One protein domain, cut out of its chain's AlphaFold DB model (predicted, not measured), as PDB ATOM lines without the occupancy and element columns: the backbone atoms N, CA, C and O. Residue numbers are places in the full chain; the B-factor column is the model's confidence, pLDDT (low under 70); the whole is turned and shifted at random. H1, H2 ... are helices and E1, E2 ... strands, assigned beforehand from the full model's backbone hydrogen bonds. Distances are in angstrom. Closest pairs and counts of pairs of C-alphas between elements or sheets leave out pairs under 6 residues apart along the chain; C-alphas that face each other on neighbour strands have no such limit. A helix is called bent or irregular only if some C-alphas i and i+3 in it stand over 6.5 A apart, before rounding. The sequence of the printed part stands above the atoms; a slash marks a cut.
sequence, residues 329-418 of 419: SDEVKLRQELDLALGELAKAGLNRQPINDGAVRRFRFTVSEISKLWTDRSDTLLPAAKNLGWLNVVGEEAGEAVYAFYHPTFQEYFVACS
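This is residues 329 to 418 of the 419 residues of the protein "NACHT domain-containing protein" of Chamaesiphon polymorphus CCALA 037 (UniProt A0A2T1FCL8). Look first for a small wall of three strands, E1, E3 and E2, with the sharply kinked helix H2 over one face; the straight helix H1 packs on H2 at a steep angle, and the short helix H3 packs on H1, about perpendicular to it. At one end, residues 354 to 359 of the link from H1 to E1 stick out as a free loop. The printed part has 90 residues, with H1, E1, H2, E2, E3 and H3 in that order; the sheet, E1 E3 E2, is antiparallel, and the class is mixed, helices and strands. The whole is compact, with a radius of gyration of the C-alphas of 12.8 A and spans of 44 by 30 by 23 A.

Begin with the sheet: E1 is residues 364 to 366, 6.9 A long, E2 is residues 391 to 397, 16.1 A, and E3 is residues 400 to 405, 16.7 A. H2 takes residues 367 to 388, 17.1 A from first to last C-alpha, starting at C-alpha 367 (18.074, -16.177, -48.575). Find C-alpha 333 at (5.850, 1.832, -40.591); from there H1 runs 26.9 A to residue 351. H3, residues 408 to 416, 12.6 A, ends at C-alpha 416 (19.264, -6.109, -27.432).

Look at the hairpin of E2 and E3, antiparallel at 144 degrees, where N 392 and O 404 are 2.8 A apart, within hydrogen-bond range. E1, an edge strand, is antiparallel to E3 at 147 degrees, with N 365 and O 403 at 2.8 A. H2 is on the sheet at a height of 10.2 A, over E1, E3 and E2; its line and that of E1 stand at 62 degrees on the local plane, only just across the strands. H2 has a kink of 124 degrees near residue 374 and is irregular: C-alphas 373 and 376 are 9.3 A apart. H1 touches H2 with residues 337 to 345 alone, at a steep tilt of 55 degrees, opposite ways; the closest C-alphas, of Leu 338 and Leu 381, are 6.0 A apart. With residues 339 to 347 alone, H1 touches H3, about perpendicular at 74 degrees; the closest C-alphas, of Gly 343 and Phe 414, are 4.6 A apart. H1 and H3 each only graze the sheet, with residues 342 to 349 and 408 to 414. H2 and H3 are apart. In H1 and H3 every O i to N i+4 pair is within hydrogen-bond range, in H2 12 of 18.

The C-alphas of Ser 329 and Asp 357, the two farthest apart, are 44.7 A from each other. The printed part has no cut. The link from H1 to E1 is long, 12 residues; the other links are tight. Mean pLDDT of the printed part is 85.4; look for values under 70 at residues 329 to 331 and 353 to 360.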
ATOM      1  N   SER A 329      10.630   4.912 -49.020       55.00
ATOM      2  CA  SER A 329       9.285   5.513 -49.072       55.00
ATOM      3  C   SER A 329       8.297   4.802 -48.125       55.00
ATOM      4  O   SER A 329       8.182   3.582 -48.204       55.00
ATOM      5  N   ASP A 330       7.559   5.575 -47.309       60.25
ATOM      6  CA  ASP A 330       6.737   5.199 -46.125       60.25
ATOM      7  C   ASP A 330       7.532   4.983 -44.810       60.25
ATOM      8  O   ASP A 330       7.569   3.910 -44.200       60.25
ATOM      9  N   GLU A 331       8.140   6.087 -44.351       69.81
ATOM     10  CA  GLU A 331       9.255   6.187 -43.390       69.81
ATOM     11  C   GLU A 331       9.069   5.513 -42.027       69.81
ATOM     12  O   GLU A 331      10.030   4.981 -41.477       69.81
ATOM     13  N   VAL A 332       7.875   5.541 -41.433       77.69
ATOM     14  CA  VAL A 332       7.728   5.120 -40.028       77.69
ATOM     15  C   VAL A 332       7.359   3.647 -39.918       77.69
ATOM     16  O   VAL A 332       7.978   2.911 -39.150       77.69
ATOM     17  N   LYS A 333       6.364   3.201 -40.692       83.88
ATOM     18  CA  LYS A 333       5.850   1.832 -40.591       83.88
ATOM     19  C   LYS A 333       6.859   0.823 -41.133       83.88
ATOM     20  O   LYS A 333       7.160  -0.147 -40.445       83.88
ATOM     21  N   LEU A 334       7.433   1.087 -42.311       86.06
ATOM     22  CA  LEU A 334       8.440   0.204 -42.901       86.06
ATOM     23  C   LEU A 334       9.684   0.115 -42.008       86.06
ATOM     24  O   LEU A 334      10.253  -0.960 -41.852       86.06
ATOM     25  N   ARG A 335      10.075   1.222 -41.364       89.50
ATOM     26  CA  ARG A 335      11.204   1.246 -40.429       89.50
ATOM     27  C   ARG A 335      10.935   0.396 -39.196       89.50
ATOM     28  O   ARG A 335      11.777  -0.411 -38.831       89.50
ATOM     29  N   GLN A 336       9.767   0.552 -38.574       89.44
ATOM     30  CA  GLN A 336       9.382  -0.260 -37.416       89.44
ATOM     31  C   GLN A 336       9.346  -1.751 -37.761       89.44
ATOM     32  O   GLN A 336       9.869  -2.570 -37.009       89.44
ATOM     33  N   GLU A 337       8.764  -2.105 -38.909       92.19
ATOM     34  CA  GLU A 337       8.722  -3.491 -39.382       92.19
ATOM     35  C   GLU A 337      10.121  -4.042 -39.674       92.19
ATOM     36  O   GLU A 337      10.416  -5.182 -39.308       92.19
ATOM     37  N   LEU A 338      10.995  -3.235 -40.280       93.31
ATOM     38  CA  LEU A 338      12.369  -3.622 -40.571       93.31
ATOM     39  C   LEU A 338      13.207  -3.786 -39.297       93.31
ATOM     40  O   LEU A 338      13.878  -4.805 -39.157       93.31
ATOM     41  N   ASP A 339      13.151  -2.840 -38.359       93.88
ATOM     42  CA  ASP A 339      13.885  -2.913 -37.090       93.88
ATOM     43  C   ASP A 339      13.467  -4.164 -36.287       93.88
ATOM     44  O   ASP A 339      14.325  -4.877 -35.756       93.88
ATOM     45  N   LEU A 340      12.166  -4.495 -36.269       94.69
ATOM     46  CA  LEU A 340      11.655  -5.737 -35.675       94.69
ATOM     47  C   LEU A 340      12.204  -6.980 -36.385       94.69
ATOM     48  O   LEU A 340      12.710  -7.892 -35.730       94.69
ATOM     49  N   ALA A 341      12.147  -7.018 -37.717       96.12
ATOM     50  CA  ALA A 341      12.620  -8.151 -38.510       96.12
ATOM     51  C   ALA A 341      14.141  -8.368 -38.391       96.12
ATOM     52  O   ALA A 341      14.607  -9.510 -38.332       96.12
ATOM     53  N   LEU A 342      14.924  -7.287 -38.304       96.50
ATOM     54  CA  LEU A 342      16.358  -7.338 -38.018       96.50
ATOM     55  C   LEU A 342      16.619  -7.887 -36.612       96.50
ATOM     56  O   LEU A 342      17.501  -8.731 -36.456       96.50
ATOM     57  N   GLY A 343      15.829  -7.488 -35.610       96.12
ATOM     58  CA  GLY A 343      15.876  -8.060 -34.261       96.12
ATOM     59  C   GLY A 343      15.575  -9.562 -34.237       96.12
ATOM     60  O   GLY A 343      16.340 -10.342 -33.664       96.12
ATOM     61  N   GLU A 344      14.515  -9.993 -34.928       95.31
ATOM     62  CA  GLU A 344      14.160 -11.410 -35.099       95.31
ATOM     63  C   GLU A 344      15.313 -12.206 -35.726       95.31
ATOM     64  O   GLU A 344      15.706 -13.252 -35.200       95.31
ATOM     65  N   LEU A 345      15.891 -11.696 -36.820       95.50
ATOM     66  CA  LEU A 345      17.004 -12.333 -37.525       95.50
ATOM     67  C   LEU A 345      18.254 -12.422 -36.646       95.50
ATOM     68  O   LEU A 345      18.881 -13.479 -36.544       95.50
ATOM     69  N   ALA A 346      18.586 -11.328 -35.964       94.25
ATOM     70  CA  ALA A 346      19.730 -11.247 -35.072       94.25
ATOM     71  C   ALA A 346      19.622 -12.257 -33.918       94.25
ATOM     72  O   ALA A 346      20.584 -12.979 -33.620       94.25
ATOM     73  N   LYS A 347      18.429 -12.358 -33.316       92.81
ATOM     74  CA  LYS A 347      18.106 -13.299 -32.235       92.81
ATOM     75  C   LYS A 347      18.120 -14.743 -32.723       92.81
ATOM     76  O   LYS A 347      18.648 -15.610 -32.028       92.81
ATOM     77  N   ALA A 348      17.601 -15.003 -33.924       91.44
ATOM     78  CA  ALA A 348      17.674 -16.318 -34.551       91.44
ATOM     79  C   ALA A 348      19.131 -16.761 -34.740       91.44
ATOM     80  O   ALA A 348      19.467 -17.883 -34.371       91.44
ATOM     81  N   GLY A 349      20.009 -15.877 -35.225       89.25
ATOM     82  CA  GLY A 349      21.441 -16.158 -35.368       89.25
ATOM     83  C   GLY A 349      22.128 -16.499 -34.044       89.25
ATOM     84  O   GLY A 349      22.885 -17.468 -33.975       89.25
ATOM     85  N   LEU A 350      21.823 -15.756 -32.973       83.25
ATOM     86  CA  LEU A 350      22.383 -15.999 -31.638       83.25
ATOM     87  C   LEU A 350      21.903 -17.327 -31.028       83.25
ATOM     88  O   LEU A 350      22.691 -18.042 -30.411       83.25
ATOM     89  N   ASN A 351      20.626 -17.663 -31.229       84.12
ATOM     90  CA  ASN A 351      19.982 -18.852 -30.665       84.12
ATOM     91  C   ASN A 351      20.200 -20.132 -31.482       84.12
ATOM     92  O   ASN A 351      19.692 -21.188 -31.095       84.12
ATOM     93  N   ARG A 352      20.923 -20.072 -32.609       82.62
ATOM     94  CA  ARG A 352      21.233 -21.268 -33.399       82.62
ATOM     95  C   ARG A 352      21.960 -22.288 -32.530       82.62
ATOM     96  O   ARG A 352      23.027 -22.018 -31.979       82.62
ATOM     97  N   GLN A 353      21.369 -23.474 -32.437       63.88
ATOM     98  CA  GLN A 353      22.037 -24.630 -31.865       63.88
ATOM     99  C   GLN A 353      22.830 -25.356 -32.953       63.88
ATOM    100  O   GLN A 353      22.393 -25.377 -34.106       63.88
ATOM    101  N   PRO A 354      23.986 -25.938 -32.607       58.41
ATOM    102  CA  PRO A 354      24.727 -26.771 -33.539       58.41
ATOM    103  C   PRO A 354      23.867 -27.976 -33.921       58.41
ATOM    104  O   PRO A 354      23.263 -28.621 -33.063       58.41
ATOM    105  N   ILE A 355      23.810 -28.288 -35.213       53.41
ATOM    106  CA  ILE A 355      23.205 -29.533 -35.687       53.41
ATOM    107  C   ILE A 355      24.343 -30.558 -35.785       53.41
ATOM    108  O   ILE A 355      25.276 -30.353 -36.556       53.41
ATOM    109  N   ASN A 356      24.270 -31.644 -35.003       42.81
ATOM    110  CA  ASN A 356      25.169 -32.817 -35.041       42.81
ATOM    111  C   ASN A 356      26.680 -32.505 -35.017       42.81
ATOM    112  O   ASN A 356      27.339 -32.640 -36.045       42.81
ATOM    113  N   ASP A 357      27.233 -32.093 -33.868       46.22
ATOM    114  CA  ASP A 357      28.656 -31.710 -33.692       46.22
ATOM    115  C   ASP A 357      29.189 -30.664 -34.710       46.22
ATOM    116  O   ASP A 357      30.388 -30.382 -34.743       46.22
ATOM    117  N   GLY A 358      28.310 -30.078 -35.532       47.94
ATOM    118  CA  GLY A 358      28.628 -29.194 -36.652       47.94
ATOM    119  C   GLY A 358      28.371 -27.714 -36.374       47.94
ATOM    120  O   GLY A 358      28.140 -27.300 -35.231       47.94
ATOM    121  N   ALA A 359      28.429 -26.895 -37.432       50.81
ATOM    122  CA  ALA A 359      28.525 -25.456 -37.280       50.81
ATOM    123  C   ALA A 359      27.375 -24.767 -36.544       50.81
ATOM    124  O   ALA A 359      26.210 -24.994 -36.852       50.81
ATOM    125  N   VAL A 360      27.696 -23.746 -35.737       61.19
ATOM    126  CA  VAL A 360      26.790 -22.620 -35.473       61.19
ATOM    127  C   VAL A 360      27.216 -21.413 -36.307       61.19
ATOM    128  O   VAL A 360      28.170 -20.719 -35.961       61.19
ATOM    129  N   ARG A 361      26.487 -21.114 -37.383       73.19
ATOM    130  CA  ARG A 361      26.678 -19.877 -38.156       73.19
ATOM    131  C   ARG A 361      25.916 -18.736 -37.498       73.19
ATOM    132  O   ARG A 361      24.743 -18.539 -37.784       73.19
ATOM    133  N   ARG A 362      26.544 -18.001 -36.583       79.06
ATOM    134  CA  ARG A 362      25.828 -16.961 -35.817       79.06
ATOM    135  C   ARG A 362      25.558 -15.685 -36.608       79.06
ATOM    136  O   ARG A 362      24.563 -15.024 -36.334       79.06
ATOM    137  N   PHE A 363      26.423 -15.362 -37.568       84.81
ATOM    138  CA  PHE A 363      26.455 -14.051 -38.232       84.81
ATOM    139  C   PHE A 363      26.084 -14.083 -39.719       84.81
ATOM    140  O   PHE A 363      26.133 -13.052 -40.384       84.81
ATOM    141  N   ARG A 364      25.738 -15.258 -40.256       88.00
ATOM    142  CA  ARG A 364      25.487 -15.476 -41.686       88.00
ATOM    143  C   ARG A 364      24.141 -16.136 -41.916       88.00
ATOM    144  O   ARG A 364      23.836 -17.122 -41.251       88.00
ATOM    145  N   PHE A 365      23.379 -15.621 -42.868       91.31
ATOM    146  CA  PHE A 365      21.999 -16.006 -43.128       91.31
ATOM    147  C   PHE A 365      21.792 -16.205 -44.623       91.31
ATOM    148  O   PHE A 365      22.080 -15.300 -45.406       91.31
ATOM    149  N   THR A 366      21.299 -17.365 -45.039       92.56
ATOM    150  CA  THR A 366      20.966 -17.577 -46.450       92.56
ATOM    151  C   THR A 366      19.632 -16.922 -46.812       92.56
ATOM    152  O   THR A 366      18.819 -16.617 -45.930       92.56
ATOM    153  N   VAL A 367      19.375 -16.697 -48.107       94.06
ATOM    154  CA  VAL A 367      18.074 -16.177 -48.575       94.06
ATOM    155  C   VAL A 367      16.931 -17.050 -48.066       94.06
ATOM    156  O   VAL A 367      15.923 -16.519 -47.600       94.06
ATOM    157  N   SER A 368      17.088 -18.373 -48.106       93.81
ATOM    158  CA  SER A 368      16.071 -19.312 -47.628       93.81
ATOM    159  C   SER A 368      15.789 -19.158 -46.131       93.81
ATOM    160  O   SER A 368      14.631 -19.189 -45.714       93.81
ATOM    161  N   GLU A 369      16.822 -18.951 -45.312       93.06
ATOM    162  CA  GLU A 369      16.667 -18.733 -43.869       93.06
ATOM    163  C   GLU A 369      15.947 -17.417 -43.562       93.06
ATOM    164  O   GLU A 369      15.019 -17.399 -42.751       93.06
ATOM    165  N   ILE A 370      16.336 -16.337 -44.244       95.44
ATOM    166  CA  ILE A 370      15.695 -15.023 -44.115       95.44
ATOM    167  C   ILE A 370      14.233 -15.103 -44.560       95.44
ATOM    168  O   ILE A 370      13.344 -14.659 -43.842       95.44
ATOM    169  N   SER A 371      13.965 -15.716 -45.714       94.94
ATOM    170  CA  SER A 371      12.611 -15.862 -46.266       94.94
ATOM    171  C   SER A 371      11.712 -16.699 -45.360       94.94
ATOM    172  O   SER A 371      10.546 -16.373 -45.166       94.94
ATOM    173  N   LYS A 372      12.257 -17.752 -44.741       94.81
ATOM    174  CA  LYS A 372      11.524 -18.564 -43.765       94.81
ATOM    175  C   LYS A 372      11.163 -17.772 -42.508       94.81
ATOM    176  O   LYS A 372      10.086 -17.987 -41.958       94.81
ATOM    177  N   LEU A 373      12.058 -16.904 -42.039       94.88
ATOM    178  CA  LEU A 373      11.848 -16.127 -40.818       94.88
ATOM    179  C   LEU A 373      10.927 -14.921 -41.043       94.88
ATOM    180  O   LEU A 373      10.051 -14.650 -40.228       94.88
ATOM    181  N   TRP A 374      11.116 -14.204 -42.148       95.94
ATOM    182  CA  TRP A 374      10.365 -12.987 -42.465       95.94
ATOM    183  C   TRP A 374       9.085 -13.243 -43.256       95.94
ATOM    184  O   TRP A 374       8.283 -12.321 -43.397       95.94
ATOM    185  N   THR A 375       8.887 -14.476 -43.722       94.44
ATOM    186  CA  THR A 375       7.683 -14.942 -44.416       94.44
ATOM    187  C   THR A 375       7.345 -14.061 -45.626       94.44
ATOM    188  O   THR A 375       8.223 -13.696 -46.406       94.44
ATOM    189  N   ASP A 376       6.075 -13.707 -45.782       92.19
ATOM    190  CA  ASP A 376       5.518 -12.791 -46.775       92.19
ATOM    191  C   ASP A 376       6.125 -11.377 -46.756       92.19
ATOM    192  O   ASP A 376       6.017 -10.657 -47.746       92.19
ATOM    193  N   ARG A 377       6.816 -10.976 -45.681       93.50
ATOM    194  CA  ARG A 377       7.485  -9.664 -45.594       93.50
ATOM    195  C   ARG A 377       8.833  -9.631 -46.321       93.50
ATOM    196  O   ARG A 377       9.370  -8.547 -46.550       93.50
ATOM    197  N   SER A 378       9.405 -10.788 -46.671       92.75
ATOM    198  CA  SER A 378      10.785 -10.882 -47.173       92.75
ATOM    199  C   SER A 378      11.019 -10.084 -48.461       92.75
ATOM    200  O   SER A 378      12.010  -9.359 -48.557       92.75
ATOM    201  N   ASP A 379      10.061 -10.119 -49.394       91.31
ATOM    202  CA  ASP A 379      10.138  -9.411 -50.682       91.31
ATOM    203  C   ASP A 379      10.239  -7.887 -50.527       91.31
ATOM    204  O   ASP A 379      10.742  -7.202 -51.415       91.31
ATOM    205  N   THR A 380       9.787  -7.347 -49.390       91.19
ATOM    206  CA  THR A 380       9.880  -5.916 -49.072       91.19
ATOM    207  C   THR A 380      11.073  -5.620 -48.159       91.19
ATOM    208  O   THR A 380      11.855  -4.706 -48.423       91.19
ATOM    209  N   LEU A 381      11.251  -6.406 -47.093       93.75
ATOM    210  CA  LEU A 381      12.232  -6.116 -46.046       93.75
ATOM    211  C   LEU A 381      13.670  -6.462 -46.441       93.75
ATOM    212  O   LEU A 381      14.585  -5.751 -46.033       93.75
ATOM    213  N   LEU A 382      13.907  -7.504 -47.247       93.94
ATOM    214  CA  LEU A 382      15.268  -7.868 -47.660       93.94
ATOM    215  C   LEU A 382      15.894  -6.839 -48.611       93.94
ATOM    216  O   LEU A 382      17.029  -6.428 -48.348       93.94
ATOM    217  N   PRO A 383      15.197  -6.344 -49.655       91.19
ATOM    218  CA  PRO A 383      15.693  -5.216 -50.434       91.19
ATOM    219  C   PRO A 383      15.936  -3.973 -49.574       91.19
ATOM    220  O   PRO A 383      16.986  -3.351 -49.711       91.19
ATOM    221  N   ALA A 384      15.030  -3.651 -48.646       89.81
ATOM    222  CA  ALA A 384      15.182  -2.501 -47.755       89.81
ATOM    223  C   ALA A 384      16.419  -2.629 -46.845       89.81
ATOM    224  O   ALA A 384      17.255  -1.726 -46.802       89.81
ATOM    225  N   ALA A 385      16.599  -3.781 -46.189       91.81
ATOM    226  CA  ALA A 385      17.768  -4.082 -45.363       91.81
ATOM    227  C   ALA A 385      19.078  -4.006 -46.160       91.81
ATOM    228  O   ALA A 385      20.097  -3.549 -45.641       91.81
ATOM    229  N   LYS A 386      19.054  -4.456 -47.421       89.25
ATOM    230  CA  LYS A 386      20.205  -4.430 -48.327       89.25
ATOM    231  C   LYS A 386      20.540  -3.018 -48.805       89.25
ATOM    232  O   LYS A 386      21.709  -2.650 -48.785       89.25
ATOM    233  N   ASN A 387      19.541  -2.241 -49.218       85.38
ATOM    234  CA  ASN A 387      19.723  -0.882 -49.735       85.38
ATOM    235  C   ASN A 387      20.196   0.081 -48.635       85.38
ATOM    236  O   ASN A 387      21.117   0.866 -48.852       85.38
ATOM    237  N   LEU A 388      19.656  -0.071 -47.419       84.81
ATOM    238  CA  LEU A 388      20.161   0.617 -46.229       84.81
ATOM    239  C   LEU A 388      21.583   0.185 -45.851       84.81
ATOM    240  O   LEU A 388      22.315   0.951 -45.233       84.81
ATOM    241  N   GLY A 389      21.988  -1.031 -46.224       86.38
ATOM    242  CA  GLY A 389      23.291  -1.599 -45.889       86.38
ATOM    243  C   GLY A 389      23.326  -2.340 -44.552       86.38
ATOM    244  O   GLY A 389      24.407  -2.747 -44.123       86.38
ATOM    245  N   TRP A 390      22.175  -2.566 -43.906       90.56
ATOM    246  CA  TRP A 390      22.086  -3.392 -42.699       90.56
ATOM    247  C   TRP A 390      22.469  -4.838 -42.970       90.56
ATOM    248  O   TRP A 390      23.231  -5.409 -42.192       90.56
ATOM    249  N   LEU A 391      21.992  -5.400 -44.085       91.81
ATOM    250  CA  LEU A 391      22.357  -6.735 -44.545       91.81
ATOM    251  C   LEU A 391      23.168  -6.669 -45.831       91.81
ATOM    252  O   LEU A 391      22.789  -6.043 -46.817       91.81
ATOM    253  N   ASN A 392      24.288  -7.374 -45.836       88.25
ATOM    254  CA  ASN A 392      25.265  -7.337 -46.905       88.25
ATOM    255  C   ASN A 392      25.491  -8.733 -47.456       88.25
ATOM    256  O   ASN A 392      25.688  -9.665 -46.685       88.25
ATOM    257  N   VAL A 393      25.540  -8.863 -48.783       87.50
ATOM    258  CA  VAL A 393      25.982 -10.113 -49.409       87.50
ATOM    259  C   VAL A 393      27.466 -10.302 -49.094       87.50
ATOM    260  O   VAL A 393      28.285  -9.429 -49.416       87.50
ATOM    261  N   VAL A 394      27.773 -11.420 -48.437       82.06
ATOM    262  CA  VAL A 394      29.119 -11.822 -47.998       82.06
ATOM    263  C   VAL A 394      29.597 -13.112 -48.657       82.06
ATOM    264  O   VAL A 394      30.771 -13.441 -48.549       82.06
ATOM    265  N   GLY A 395      28.721 -13.824 -49.363       80.50
ATOM    266  CA  GLY A 395      29.084 -15.042 -50.069       80.50
ATOM    267  C   GLY A 395      27.899 -15.674 -50.782       80.50
ATOM    268  O   GLY A 395      26.833 -15.072 -50.910       80.50
ATOM    269  N   GLU A 396      28.111 -16.907 -51.219       81.31
ATOM    270  CA  GLU A 396      27.114 -17.760 -51.851       81.31
ATOM    271  C   GLU A 396      27.258 -19.175 -51.288       81.31
ATOM    272  O   GLU A 396      28.374 -19.647 -51.057       81.31
ATOM    273  N   GLU A 397      26.139 -19.847 -51.063       78.75
ATOM    274  CA  GLU A 397      26.091 -21.223 -50.595       78.75
ATOM    275  C   GLU A 397      24.969 -21.959 -51.311       78.75
ATOM    276  O   GLU A 397      23.864 -21.448 -51.386       78.75
ATOM    277  N   ALA A 398      25.241 -23.148 -51.854       82.56
ATOM    278  CA  ALA A 398      24.238 -23.950 -52.563       82.56
ATOM    279  C   ALA A 398      23.442 -23.174 -53.646       82.56
ATOM    280  O   ALA A 398      22.285 -23.493 -53.912       82.56
ATOM    281  N   GLY A 399      24.059 -22.170 -54.283       83.88
ATOM    282  CA  GLY A 399      23.422 -21.322 -55.298       83.88
ATOM    283  C   GLY A 399      22.610 -20.142 -54.748       83.88
ATOM    284  O   GLY A 399      22.013 -19.405 -55.533       83.88
ATOM    285  N   GLU A 400      22.556 -19.944 -53.427       90.06
ATOM    286  CA  GLU A 400      21.879 -18.811 -52.790       90.06
ATOM    287  C   GLU A 400      22.861 -17.809 -52.173       90.06
ATOM    288  O   GLU A 400      23.895 -18.165 -51.611       90.06
ATOM    289  N   ALA A 401      22.513 -16.523 -52.250       90.44
ATOM    290  CA  ALA A 401      23.285 -15.470 -51.607       90.44
ATOM    291  C   ALA A 401      23.252 -15.617 -50.076       90.44
ATOM    292  O   ALA A 401      22.204 -15.863 -49.473       90.44
ATOM    293  N   VAL A 402      24.403 -15.393 -49.448       89.56
ATOM    294  CA  VAL A 402      24.562 -15.376 -47.993       89.56
ATOM    295  C   VAL A 402      24.712 -13.935 -47.529       89.56
ATOM    296  O   VAL A 402      25.563 -13.194 -48.027       89.56
ATOM    297  N   TYR A 403      23.891 -13.548 -46.558       92.00
ATOM    298  CA  TYR A 403      23.843 -12.220 -45.965       92.00
ATOM    299  C   TYR A 403      24.442 -12.210 -44.560       92.00
ATOM    300  O   TYR A 403      24.280 -13.159 -43.799       92.00
ATOM    301  N   ALA A 404      25.079 -11.106 -44.191       90.12
ATOM    302  CA  ALA A 404      25.492 -10.818 -42.823       90.12
ATOM    303  C   ALA A 404      25.138  -9.376 -42.457       90.12
ATOM    304  O   ALA A 404      25.018  -8.518 -43.338       90.12
ATOM    305  N   PHE A 405      25.007  -9.102 -41.156       90.81
ATOM    306  CA  PHE A 405      24.942  -7.722 -40.677       90.81
ATOM    307  C   PHE A 405      26.202  -6.963 -41.095       90.81
ATOM    308  O   PHE A 405      27.275  -7.556 -41.189       90.81
ATOM    309  N   TYR A 406      26.089  -5.648 -41.299       83.44
ATOM    310  CA  TYR A 406      27.242  -4.794 -41.616       83.44
ATOM    311  C   TYR A 406      28.451  -5.050 -40.699       83.44
ATOM    312  O   TYR A 406      29.582  -5.177 -41.162       83.44
ATOM    313  N   HIS A 407      28.201  -5.140 -39.394       86.06
ATOM    314  CA  HIS A 407      29.196  -5.546 -38.415       86.06
ATOM    315  C   HIS A 407      28.507  -6.380 -37.328       86.06
ATOM    316  O   HIS A 407      27.366  -6.068 -36.967       86.06
ATOM    317  N   PRO A 408      29.176  -7.390 -36.744       85.62
ATOM    318  CA  PRO A 408      28.581  -8.229 -35.704       85.62
ATOM    319  C   PRO A 408      28.003  -7.468 -34.501       85.62
ATOM    320  O   PRO A 408      27.029  -7.910 -33.903       85.62
ATOM    321  N   THR A 409      28.550  -6.298 -34.160       89.19
ATOM    322  CA  THR A 409      28.012  -5.477 -33.060       89.19
ATOM    323  C   THR A 409      26.646  -4.866 -33.373       89.19
ATOM    324  O   THR A 409      25.897  -4.577 -32.446       89.19
ATOM    325  N   PHE A 410      26.278  -4.696 -34.648       91.56
ATOM    326  CA  PHE A 410      24.911  -4.312 -35.005       91.56
ATOM    327  C   PHE A 410      23.943  -5.476 -34.844       91.56
ATOM    328  O   PHE A 410      22.827  -5.258 -34.391       91.56
ATOM    329  N   GLN A 411      24.374  -6.711 -35.118       91.88
ATOM    330  CA  GLN A 411      23.571  -7.874 -34.752       91.88
ATOM    331  C   GLN A 411      23.325  -7.897 -33.237       91.88
ATOM    332  O   GLN A 411      22.187  -8.030 -32.806       91.88
ATOM    333  N   GLU A 412      24.367  -7.699 -32.424       90.75
ATOM    334  CA  GLU A 412      24.248  -7.616 -30.958       90.75
ATOM    335  C   GLU A 412      23.302  -6.483 -30.514       90.75
ATOM    336  O   GLU A 412      22.463  -6.692 -29.637       90.75
ATOM    337  N   TYR A 413      23.380  -5.313 -31.156       93.50
ATOM    338  CA  TYR A 413      22.465  -4.191 -30.922       93.50
ATOM    339  C   TYR A 413      21.005  -4.552 -31.244       93.50
ATOM    340  O   TYR A 413      20.135  -4.380 -30.393       93.50
ATOM    341  N   PHE A 414      20.729  -5.113 -32.426       94.50
ATOM    342  CA  PHE A 414      19.368  -5.500 -32.813       94.50
ATOM    343  C   PHE A 414      18.817  -6.644 -31.949       94.50
ATOM    344  O   PHE A 414      17.622  -6.654 -31.660       94.50
ATOM    345  N   VAL A 415      19.668  -7.559 -31.457       92.75
ATOM    346  CA  VAL A 415      19.258  -8.521 -30.417       92.75
ATOM    347  C   VAL A 415      18.793  -7.777 -29.172       92.75
ATOM    348  O   VAL A 415      17.699  -8.058 -28.692       92.75
ATOM    349  N   ALA A 416      19.590  -6.839 -28.655       90.94
ATOM    350  CA  ALA A 416      19.264  -6.109 -27.432       90.94
ATOM    351  C   ALA A 416      17.960  -5.303 -27.553       90.94
ATOM    352  O   ALA A 416      17.204  -5.239 -26.592       90.94
ATOM    353  N   CYS A 417      17.656  -4.757 -28.734       88.69
ATOM    354  CA  CYS A 417      16.385  -4.078 -29.006       88.69
ATOM    355  C   CYS A 417      15.170  -5.024 -29.119       88.69
ATOM    356  O   CYS A 417      14.040  -4.547 -29.152       88.69
ATOM    357  N   SER A 418      15.388  -6.342 -29.214       82.81
ATOM    358  CA  SER A 418      14.350  -7.374 -29.418       82.81
ATOM    359  C   SER A 418      14.019  -8.206 -28.165       82.81
ATOM    360  O   SER A 418      13.295  -9.209 -28.245       82.81
TER     361      SER A 418